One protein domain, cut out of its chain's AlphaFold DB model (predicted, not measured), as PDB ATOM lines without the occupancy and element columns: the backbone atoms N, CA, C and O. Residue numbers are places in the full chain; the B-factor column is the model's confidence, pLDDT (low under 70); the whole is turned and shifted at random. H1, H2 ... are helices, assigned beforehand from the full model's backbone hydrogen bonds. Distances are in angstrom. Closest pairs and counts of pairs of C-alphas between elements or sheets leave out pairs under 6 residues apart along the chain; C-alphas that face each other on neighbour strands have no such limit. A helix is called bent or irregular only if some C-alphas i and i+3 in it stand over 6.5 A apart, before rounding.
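This is residues 18 to 91 of the 148 residues of the protein "Sodium:sulfate symporter-family protein" of Proteus mirabilis (UniProt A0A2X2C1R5). Four helices fold back and forth in a flat slab, each running back beside the one before: H1 and H3 both pack on H2 but stay apart from each other, and short H4 folds back on the second half of H3. This is an open zigzag of helices, with contacts between chain neighbours alone. The printed part has 74 residues with four named helices, H1, H2, H3 and H4 in that order, and no named strand; its class is all helix. It is compact, with a radius of gyration of the C-alphas of 12.4 A, and its C-alphas span 34 by 33 by 15 A.

H1, residues 18 to 36, and H2, residues 41 to 59, form a helical hairpin. They touch, with the closest C-alphas, those of Leu 30 and Ala 48, 5.3 A apart, and run opposite ways at a shallow tilt of 19 degrees. H2 forms a second helical hairpin with H3, residues 64 to 77. These two touch, with the closest C-alphas, those of Trp 57 and Val 64, 6.3 A apart, and run opposite ways at a shallow tilt of 12 degrees. H3 and H4, residues 83 to 91, form the third helical hairpin, opposite ways at a shallow tilt of 26 degrees. H3 touches H4 with residues 72 to 76 alone, and their closest C-alphas, those of Pro 72 and Ser 86, are 5.0 A apart. H1 is apart from H3 and H4, and H2 is apart from H4. The helix packing is mostly aligned, with each of the three touching pairs at a shallow tilt. In H1 and H2 every O i to N i+4 pair is within hydrogen-bond range; in H3 it is 8 of 10, and in H4 2 of 5, beside 4 of 6 O i to N i+3 pairs.

H1 begins at C-alpha 18, (-34.730, 14.178, 335.981), and is 26.6 A long from first to last C-alpha. H2 is 27.0 A long and begins at C-alpha 41, (-44.099, -15.550, 331.535). H3 is 20.1 A long and only just irregular: C-alphas 69 and 72 are 6.6 A apart, and its line is a rough one. H4 is 13.3 A long and ends at C-alpha 91, (-26.492, -6.605, 311.695). It is neither bent nor irregular, but only just: C-alphas 86 and 89 are 6.1 A apart.

The two C-alphas farthest apart are those of Phe 36 and Ala 91, 34.5 A. The printed part has no cut. The three links, H1 to H2, H2 to H3 and H3 to H4, are tight. The mean pLDDT of the printed part is 91.0, and no printed residue is under 70.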
ATOM      1  N   ARG A  18     -33.425  14.478 336.588       84.56
ATOM      2  CA  ARG A  18     -34.730  14.178 335.981       84.56
ATOM      3  C   ARG A  18     -34.701  12.879 335.181       84.56
ATOM      4  O   ARG A  18     -35.570  12.044 335.385       84.56
ATOM      5  N   GLY A  19     -33.683  12.686 334.342       86.31
ATOM      6  CA  GLY A  19     -33.515  11.448 333.573       86.31
ATOM      7  C   GLY A  19     -33.336  10.231 334.481       86.31
ATOM      8  O   GLY A  19     -33.938   9.190 334.247       86.31
ATOM      9  N   LEU A  20     -32.596  10.395 335.581       87.44
ATOM     10  CA  LEU A  20     -32.402   9.323 336.560       87.44
ATOM     11  C   LEU A  20     -33.698   8.952 337.299       87.44
ATOM     12  O   LEU A  20     -33.948   7.773 337.530       87.44
ATOM     13  N   ILE A  21     -34.541   9.937 337.631       91.38
ATOM     14  CA  ILE A  21     -35.862   9.689 338.232       91.38
ATOM     15  C   ILE A  21     -36.777   8.961 337.245       91.38
ATOM     16  O   ILE A  21     -37.416   7.987 337.631       91.38
ATOM     17  N   ILE A  22     -36.822   9.397 335.981       91.56
ATOM     18  CA  ILE A  22     -37.642   8.751 334.946       91.56
ATOM     19  C   ILE A  22     -37.212   7.294 334.767       91.56
ATOM     20  O   ILE A  22     -38.057   6.408 334.793       91.56
ATOM     21  N   LEU A  23     -35.904   7.038 334.678       91.75
ATOM     22  CA  LEU A  23     -35.370   5.685 334.555       91.75
ATOM     23  C   LEU A  23     -35.704   4.819 335.777       91.75
ATOM     24  O   LEU A  23     -36.088   3.667 335.619       91.75
ATOM     25  N   ALA A  24     -35.603   5.361 336.994       92.50
ATOM     26  CA  ALA A  24     -35.975   4.625 338.202       92.50
ATOM     27  C   ALA A  24     -37.470   4.261 338.219       92.50
ATOM     28  O   ALA A  24     -37.818   3.127 338.544       92.50
ATOM     29  N   ILE A  25     -38.344   5.197 337.837       94.25
ATOM     30  CA  ILE A  25     -39.791   4.956 337.733       94.25
ATOM     31  C   ILE A  25     -40.081   3.888 336.674       94.25
ATOM     32  O   ILE A  25     -40.883   2.994 336.922       94.25
ATOM     33  N   ASP A  26     -39.415   3.951 335.527       93.75
ATOM     34  CA  ASP A  26     -39.629   3.015 334.425       93.75
ATOM     35  C   ASP A  26     -39.140   1.593 334.755       93.75
ATOM     36  O   ASP A  26     -39.800   0.607 334.436       93.75
ATOM     37  N   VAL A  27     -38.041   1.461 335.505       93.06
ATOM     38  CA  VAL A  27     -37.597   0.160 336.041       93.06
ATOM     39  C   VAL A  27     -38.618  -0.412 337.028       93.06
ATOM     40  O   VAL A  27     -38.917  -1.605 336.979       93.06
ATOM     41  N   VAL A  28     -39.179   0.420 337.910       94.69
ATOM     42  CA  VAL A  28     -40.249  -0.012 338.824       94.69
ATOM     43  C   VAL A  28     -41.489  -0.441 338.037       94.69
ATOM     44  O   VAL A  28     -42.078  -1.474 338.352       94.69
ATOM     45  N   LEU A  29     -41.856   0.303 336.991       93.50
ATOM     46  CA  LEU A  29     -42.960  -0.038 336.097       93.50
ATOM     47  C   LEU A  29     -42.727  -1.385 335.397       93.50
ATOM     48  O   LEU A  29     -43.647  -2.199 335.344       93.50
ATOM     49  N   LEU A  30     -41.507  -1.650 334.917       93.25
ATOM     50  CA  LEU A  30     -41.132  -2.923 334.297       93.25
ATOM     51  C   LEU A  30     -41.292  -4.101 335.265       93.25
ATOM     52  O   LEU A  30     -41.870  -5.118 334.885       93.25
ATOM     53  N   LEU A  31     -40.817  -3.972 336.509       92.50
ATOM     54  CA  LEU A  31     -40.952  -5.028 337.521       92.50
ATOM     55  C   LEU A  31     -42.418  -5.278 337.880       92.50
ATOM     56  O   LEU A  31     -42.849  -6.427 337.954       92.50
ATOM     57  N   LEU A  32     -43.193  -4.204 338.041       93.06
ATOM     58  CA  LEU A  32     -44.622  -4.296 338.321       93.06
ATOM     59  C   LEU A  32     -45.356  -5.008 337.179       93.06
ATOM     60  O   LEU A  32     -46.181  -5.879 337.439       93.06
ATOM     61  N   LEU A  33     -45.026  -4.702 335.921       90.81
ATOM     62  CA  LEU A  33     -45.652  -5.353 334.769       90.81
ATOM     63  C   LEU A  33     -45.268  -6.836 334.643       90.81
ATOM     64  O   LEU A  33     -46.078  -7.630 334.172       90.81
ATOM     65  N   LEU A  34     -44.065  -7.218 335.081       89.62
ATOM     66  CA  LEU A  34     -43.633  -8.617 335.087       89.62
ATOM     67  C   LEU A  34     -44.471  -9.477 336.048       89.62
ATOM     68  O   LEU A  34     -44.809 -10.611 335.712       89.62
ATOM     69  N   GLU A  35     -44.803  -8.928 337.220       87.81
ATOM     70  CA  GLU A  35     -45.493  -9.631 338.310       87.81
ATOM     71  C   GLU A  35     -47.026  -9.562 338.191       87.81
ATOM     72  O   GLU A  35     -47.726 -10.513 338.530       87.81
ATOM     73  N   PHE A  36     -47.571  -8.439 337.712       88.31
ATOM     74  CA  PHE A  36     -49.011  -8.167 337.777       88.31
ATOM     75  C   PHE A  36     -49.806  -8.693 336.571       88.31
ATOM     76  O   PHE A  36     -51.036  -8.746 336.618       88.31
ATOM     77  N   LEU A  37     -49.140  -9.066 335.473       84.38
ATOM     78  CA  LEU A  37     -49.826  -9.553 334.276       84.38
ATOM     79  C   LEU A  37     -50.183 -11.051 334.387       84.38
ATOM     80  O   LEU A  37     -49.306 -11.877 334.630       84.38
ATOM     81  N   PRO A  38     -51.440 -11.451 334.119       86.00
ATOM     82  CA  PRO A  38     -51.880 -12.844 334.186       86.00
ATOM     83  C   PRO A  38     -51.709 -13.587 332.845       86.00
ATOM     84  O   PRO A  38     -52.610 -14.317 332.428       86.00
ATOM     85  N   TYR A  39     -50.598 -13.384 332.129       87.56
ATOM     86  CA  TYR A  39     -50.289 -14.121 330.894       87.56
ATOM     87  C   TYR A  39     -49.085 -15.053 331.076       87.56
ATOM     88  O   TYR A  39     -48.519 -15.174 332.161       87.56
ATOM     89  N   ASP A  40     -48.708 -15.743 329.997       89.94
ATOM     90  CA  ASP A  40     -47.501 -16.567 329.967       89.94
ATOM     91  C   ASP A  40     -46.257 -15.734 330.345       89.94
ATOM     92  O   ASP A  40     -46.140 -14.589 329.887       89.94
ATOM     93  N   PRO A  41     -45.294 -16.281 331.114       87.31
ATOM     94  CA  PRO A  41     -44.099 -15.550 331.535       87.31
ATOM     95  C   PRO A  41     -43.340 -14.871 330.385       87.31
ATOM     96  O   PRO A  41     -42.826 -13.762 330.547       87.31
ATOM     97  N   LYS A  42     -43.303 -15.492 329.196       89.31
ATOM     98  CA  LYS A  42     -42.654 -14.901 328.016       89.31
ATOM     99  C   LYS A  42     -43.469 -13.760 327.416       89.31
ATOM    100  O   LYS A  42     -42.893 -12.777 326.955       89.31
ATOM    101  N   ALA A  43     -44.797 -13.868 327.429       90.50
ATOM    102  CA  ALA A  43     -45.680 -12.804 326.961       90.50
ATOM    103  C   ALA A  43     -45.603 -11.574 327.881       90.50
ATOM    104  O   ALA A  43     -45.468 -10.453 327.384       90.50
ATOM    105  N   ASN A  44     -45.586 -11.783 329.203       93.62
ATOM    106  CA  ASN A  44     -45.390 -10.720 330.193       93.62
ATOM    107  C   ASN A  44     -44.061  -9.994 329.979       93.62
ATOM    108  O   ASN A  44     -44.036  -8.769 329.898       93.62
ATOM    109  N   ALA A  45     -42.965 -10.747 329.838       92.56
ATOM    110  CA  ALA A  45     -41.640 -10.182 329.614       92.56
ATOM    111  C   ALA A  45     -41.561  -9.370 328.312       92.56
ATOM    112  O   ALA A  45     -40.974  -8.288 328.298       92.56
ATOM    113  N   GLY A  46     -42.180  -9.853 327.230       92.69
ATOM    114  CA  GLY A  46     -42.232  -9.138 325.954       92.69
ATOM    115  C   GLY A  46     -43.008  -7.823 326.042       92.69
ATOM    116  O   GLY A  46     -42.531  -6.794 325.561       92.69
ATOM    117  N   LEU A  47     -44.173  -7.833 326.697       93.56
ATOM    118  CA  LEU A  47     -44.979  -6.627 326.918       93.56
ATOM    119  C   LEU A  47     -44.275  -5.627 327.846       93.56
ATOM    120  O   LEU A  47     -44.239  -4.436 327.542       93.56
ATOM    121  N   ALA A  48     -43.668  -6.102 328.935       94.38
ATOM    122  CA  ALA A  48     -42.904  -5.267 329.862       94.38
ATOM    123  C   ALA A  48     -41.717  -4.596 329.172       94.38
ATOM    124  O   ALA A  48     -41.524  -3.389 329.320       94.38
ATOM    125  N   LEU A  49     -40.978  -5.344 328.351       94.19
ATOM    126  CA  LEU A  49     -39.891  -4.794 327.550       94.19
ATOM    127  C   LEU A  49     -40.400  -3.752 326.544       94.19
ATOM    128  O   LEU A  49     -39.790  -2.697 326.404       94.19
ATOM    129  N   MET A  50     -41.520  -4.014 325.865       93.94
ATOM    130  CA  MET A  50     -42.108  -3.072 324.908       93.94
ATOM    131  C   MET A  50     -42.499  -1.745 325.573       93.94
ATOM    132  O   MET A  50     -42.195  -0.680 325.031       93.94
ATOM    133  N   VAL A  51     -43.142  -1.797 326.744       94.25
ATOM    134  CA  VAL A  51     -43.537  -0.599 327.503       94.25
ATOM    135  C   VAL A  51     -42.306   0.174 327.975       94.25
ATOM    136  O   VAL A  51     -42.225   1.370 327.715       94.25
ATOM    137  N   PHE A  52     -41.327  -0.511 328.572       94.25
ATOM    138  CA  PHE A  52     -40.071   0.088 329.037       94.25
ATOM    139  C   PHE A  52     -39.330   0.829 327.913       94.25
ATOM    140  O   PHE A  52     -38.968   2.000 328.023       94.25
ATOM    141  N   VAL A  53     -39.178   0.186 326.752       93.38
ATOM    142  CA  VAL A  53     -38.540   0.820 325.587       93.38
ATOM    143  C   VAL A  53     -39.357   2.008 325.077       93.38
ATOM    144  O   VAL A  53     -38.780   3.045 324.743       93.38
ATOM    145  N   GLY A  54     -40.686   1.888 325.049       93.62
ATOM    146  CA  GLY A  54     -41.581   2.970 324.642       93.62
ATOM    147  C   GLY A  54     -41.466   4.204 325.541       93.62
ATOM    148  O   GLY A  54     -41.367   5.323 325.034       93.62
ATOM    149  N   VAL A  55     -41.415   4.014 326.862       93.19
ATOM    150  CA  VAL A  55     -41.243   5.104 327.832       93.19
ATOM    151  C   VAL A  55     -39.880   5.773 327.656       93.19
ATOM    152  O   VAL A  55     -39.819   7.002 327.567       93.19
ATOM    153  N   LEU A  56     -38.792   5.007 327.530       92.00
ATOM    154  CA  LEU A  56     -37.449   5.572 327.340       92.00
ATOM    155  C   LEU A  56     -37.289   6.327 326.015       92.00
ATOM    156  O   LEU A  56     -36.602   7.348 325.989       92.00
ATOM    157  N   TRP A  57     -37.906   5.861 324.926       92.31
ATOM    158  CA  TRP A  57     -37.873   6.570 323.643       92.31
ATOM    159  C   TRP A  57     -38.691   7.858 323.654       92.31
ATOM    160  O   TRP A  57     -38.228   8.853 323.109       92.31
ATOM    161  N   LEU A  58     -39.869   7.868 324.283       91.94
ATOM    162  CA  LEU A  58     -40.704   9.072 324.349       91.94
ATOM    163  C   LEU A  58     -40.146  10.131 325.304       91.94
ATOM    164  O   LEU A  58     -40.317  11.325 325.069       91.94
ATOM    165  N   THR A  59     -39.519   9.705 326.400       89.94
ATOM    166  CA  THR A  59     -38.999  10.621 327.426       89.94
ATOM    167  C   THR A  59     -37.566  11.074 327.170       89.94
ATOM    168  O   THR A  59     -37.119  12.021 327.817       89.94
ATOM    169  N   GLU A  60     -36.841  10.390 326.275       87.88
ATOM    170  CA  GLU A  60     -35.414  10.599 325.997       87.88
ATOM    171  C   GLU A  60     -34.567  10.735 327.281       87.88
ATOM    172  O   GLU A  60     -33.591  11.484 327.347       87.88
ATOM    173  N   ALA A  61     -34.948  10.002 328.340       83.81
ATOM    174  CA  ALA A  61     -34.291  10.075 329.648       83.81
ATOM    175  C   ALA A  61     -32.802   9.691 329.572       83.81
ATOM    176  O   ALA A  61     -31.973  10.219 330.321       83.81
ATOM    177  N   ILE A  62     -32.478   8.794 328.638       84.56
ATOM    178  CA  ILE A  62     -31.133   8.462 328.173       84.56
ATOM    179  C   ILE A  62     -31.090   8.622 326.646       84.56
ATOM    180  O   ILE A  62     -32.116   8.539 325.975       84.56
ATOM    181  N   HIS A  63     -29.895   8.840 326.087       87.38
ATOM    182  CA  HIS A  63     -29.726   9.008 324.642       87.38
ATOM    183  C   HIS A  63     -30.296   7.807 323.872       87.38
ATOM    184  O   HIS A  63     -30.001   6.661 324.209       87.38
ATOM    185  N   VAL A  64     -31.048   8.065 322.799       89.00
ATOM    186  CA  VAL A  64     -31.795   7.045 322.038       89.00
ATOM    187  C   VAL A  64     -30.908   5.879 321.579       89.00
ATOM    188  O   VAL A  64     -31.324   4.722 321.646       89.00
ATOM    189  N   THR A  65     -29.656   6.145 321.188       91.19
ATOM    190  CA  THR A  65     -28.692   5.088 320.823       91.19
ATOM    191  C   THR A  65     -28.324   4.191 322.003       91.19
ATOM    192  O   THR A  65     -28.155   2.990 321.824       91.19
ATOM    193  N   ILE A  66     -28.214   4.755 323.209       90.12
ATOM    194  CA  ILE A  66     -27.942   3.978 324.423       90.12
ATOM    195  C   ILE A  66     -29.158   3.100 324.722       90.12
ATOM    196  O   ILE A  66     -28.990   1.897 324.903       90.12
ATOM    197  N   THR A  67     -30.375   3.657 324.676       90.81
ATOM    198  CA  THR A  67     -31.617   2.876 324.822       90.81
ATOM    199  C   THR A  67     -31.654   1.712 323.839       90.81
ATOM    200  O   THR A  67     -31.895   0.586 324.255       90.81
ATOM    201  N   ALA A  68     -31.342   1.946 322.560       91.38
ATOM    202  CA  ALA A  68     -31.340   0.909 321.527       91.38
ATOM    203  C   ALA A  68     -30.355  -0.242 321.818       91.38
ATOM    204  O   ALA A  68     -30.652  -1.389 321.493       91.38
ATOM    205  N   LEU A  69     -29.216   0.041 322.463       91.69
ATOM    206  CA  LEU A  69     -28.259  -0.979 322.912       91.69
ATOM    207  C   LEU A  69     -28.771  -1.791 324.111       91.69
ATOM    208  O   LEU A  69     -28.482  -2.984 324.202       91.69
ATOM    209  N   PHE A  70     -29.551  -1.179 325.004       90.06
ATOM    210  CA  PHE A  70     -30.138  -1.868 326.159       90.06
ATOM    211  C   PHE A  70     -31.197  -2.906 325.765       90.06
ATOM    212  O   PHE A  70     -31.300  -3.930 326.436       90.06
ATOM    213  N   ILE A  71     -31.949  -2.685 324.682       92.31
ATOM    214  CA  ILE A  71     -33.057  -3.562 324.250       92.31
ATOM    215  C   ILE A  71     -32.637  -5.044 324.155       92.31
ATOM    216  O   ILE A  71     -33.234  -5.870 324.849       92.31
ATOM    217  N   PRO A  72     -31.623  -5.426 323.350       93.06
ATOM    218  CA  PRO A  72     -31.218  -6.825 323.232       93.06
ATOM    219  C   PRO A  72     -30.588  -7.378 324.509       93.06
ATOM    220  O   PRO A  72     -30.762  -8.557 324.796       93.06
ATOM    221  N   ILE A  73     -29.914  -6.542 325.308       93.12
ATOM    222  CA  ILE A  73     -29.371  -6.961 326.608       93.12
ATOM    223  C   ILE A  73     -30.519  -7.382 327.532       93.12
ATOM    224  O   ILE A  73     -30.498  -8.487 328.072       93.12
ATOM    225  N   LEU A  74     -31.550  -6.542 327.667       92.31
ATOM    226  CA  LEU A  74     -32.730  -6.864 328.469       92.31
ATOM    227  C   LEU A  74     -33.490  -8.062 327.896       92.31
ATOM    228  O   LEU A  74     -33.940  -8.903 328.665       92.31
ATOM    229  N   ALA A  75     -33.598  -8.189 326.572       93.12
ATOM    230  CA  ALA A  75     -34.261  -9.332 325.951       93.12
ATOM    231  C   ALA A  75     -33.595 -10.672 326.318       93.12
ATOM    232  O   ALA A  75     -34.290 -11.659 326.564       93.12
ATOM    233  N   VAL A  76     -32.261 -10.706 326.400       93.75
ATOM    234  CA  VAL A  76     -31.505 -11.893 326.831       93.75
ATOM    235  C   VAL A  76     -31.664 -12.130 328.333       93.75
ATOM    236  O   VAL A  76     -31.911 -13.262 328.743       93.75
ATOM    237  N   VAL A  77     -31.576 -11.077 329.155       92.25
ATOM    238  CA  VAL A  77     -31.739 -11.171 330.620       92.25
ATOM    239  C   VAL A  77     -33.135 -11.668 331.004       92.25
ATOM    240  O   VAL A  77     -33.270 -12.472 331.921       92.25
ATOM    241  N   LEU A  78     -34.167 -11.242 330.273       90.50
ATOM    242  CA  LEU A  78     -35.553 -11.683 330.453       90.50
ATOM    243  C   LEU A  78     -35.833 -13.077 329.854       90.50
ATOM    244  O   LEU A  78     -36.956 -13.567 329.952       90.50
ATOM    245  N   GLY A  79     -34.848 -13.724 329.219       89.81
ATOM    246  CA  GLY A  79     -34.999 -15.063 328.638       89.81
ATOM    247  C   GLY A  79     -35.893 -15.122 327.393       89.81
ATOM    248  O   GLY A  79     -36.410 -16.190 327.059       89.81
ATOM    249  N   LEU A  80     -36.092 -13.992 326.702       89.12
ATOM    250  CA  LEU A  80     -36.928 -13.911 325.497       89.12
ATOM    251  C   LEU A  80     -36.238 -14.521 324.271       89.12
ATOM    252  O   LEU A  80     -36.909 -15.075 323.403       89.12
ATOM    253  N   MET A  81     -34.910 -14.415 324.190       91.00
ATOM    254  CA  MET A  81     -34.104 -14.906 323.069       91.00
ATOM    255  C   MET A  81     -32.646 -15.130 323.483       91.00
ATOM    256  O   MET A  81     -32.186 -14.602 324.496       91.00
ATOM    257  N   ASN A  82     -31.896 -15.888 322.682       93.12
ATOM    258  CA  ASN A  82     -30.472 -16.117 322.930       93.12
ATOM    259  C   ASN A  82     -29.624 -14.879 322.594       93.12
ATOM    260  O   ASN A  82     -29.983 -14.081 321.725       93.12
ATOM    261  N   THR A  83     -28.429 -14.765 323.185       90.88
ATOM    262  CA  THR A  83     -27.489 -13.660 322.911       90.88
ATOM    263  C   THR A  83     -27.216 -13.488 321.418       90.88
ATOM    264  O   THR A  83     -27.340 -12.387 320.886       90.88
ATOM    265  N   ASN A  84     -26.940 -14.589 320.712       91.25
ATOM    266  CA  ASN A  84     -26.690 -14.566 319.270       91.25
ATOM    267  C   ASN A  84     -27.899 -14.087 318.459       91.25
ATOM    268  O   ASN A  84     -27.726 -13.449 317.428       91.25
ATOM    269  N   GLU A  85     -29.117 -14.404 318.891       90.62
ATOM    270  CA  GLU A  85     -30.334 -13.970 318.201       90.62
ATOM    271  C   GLU A  85     -30.604 -12.488 318.441       90.62
ATOM    272  O   GLU A  85     -30.887 -11.765 317.491       90.62
ATOM    273  N   SER A  86     -30.413 -12.015 319.675       89.69
ATOM    274  CA  SER A  86     -30.615 -10.609 320.036       89.69
ATOM    275  C   SER A  86     -29.685  -9.658 319.273       89.69
ATOM    276  O   SER A  86     -30.110  -8.604 318.802       89.69
ATOM    277  N   LEU A  87     -28.422 -10.054 319.083       90.88
ATOM    278  CA  LEU A  87     -27.413  -9.224 318.427       90.88
ATOM    279  C   LEU A  87     -27.530  -9.231 316.897       90.88
ATOM    280  O   LEU A  87     -27.088  -8.277 316.256       90.88
ATOM    281  N   LYS A  88     -28.163 -10.250 316.295       91.62
ATOM    282  CA  LYS A  88     -28.400 -10.298 314.838       91.62
ATOM    283  C   LYS A  88     -29.201  -9.096 314.343       91.62
ATOM    284  O   LYS A  88     -28.960  -8.636 313.230       91.62
ATOM    285  N   SER A  89     -30.094  -8.553 315.168       87.62
ATOM    286  CA  SER A  89     -30.892  -7.370 314.828       87.62
ATOM    287  C   SER A  89     -30.043  -6.119 314.562       87.62
ATOM    288  O   SER A  89     -30.446  -5.287 313.751       87.62
ATOM    289  N   PHE A  90     -28.846  -5.999 315.154       90.00
ATOM    290  CA  PHE A  90     -27.912  -4.906 314.837       90.00
ATOM    291  C   PHE A  90     -27.224  -5.066 313.481       90.00
ATOM    292  O   PHE A  90     -26.809  -4.076 312.887       90.00
ATOM    293  N   ALA A  91     -27.113  -6.295 312.977       91.56
ATOM    294  CA  ALA A  91     -26.492  -6.605 311.695       91.56
ATOM    295  C   ALA A  91     -27.524  -6.691 310.553       91.56
ATOM    296  O   ALA A  91     -27.346  -7.445 309.595       91.56
TER     297      ALA A  91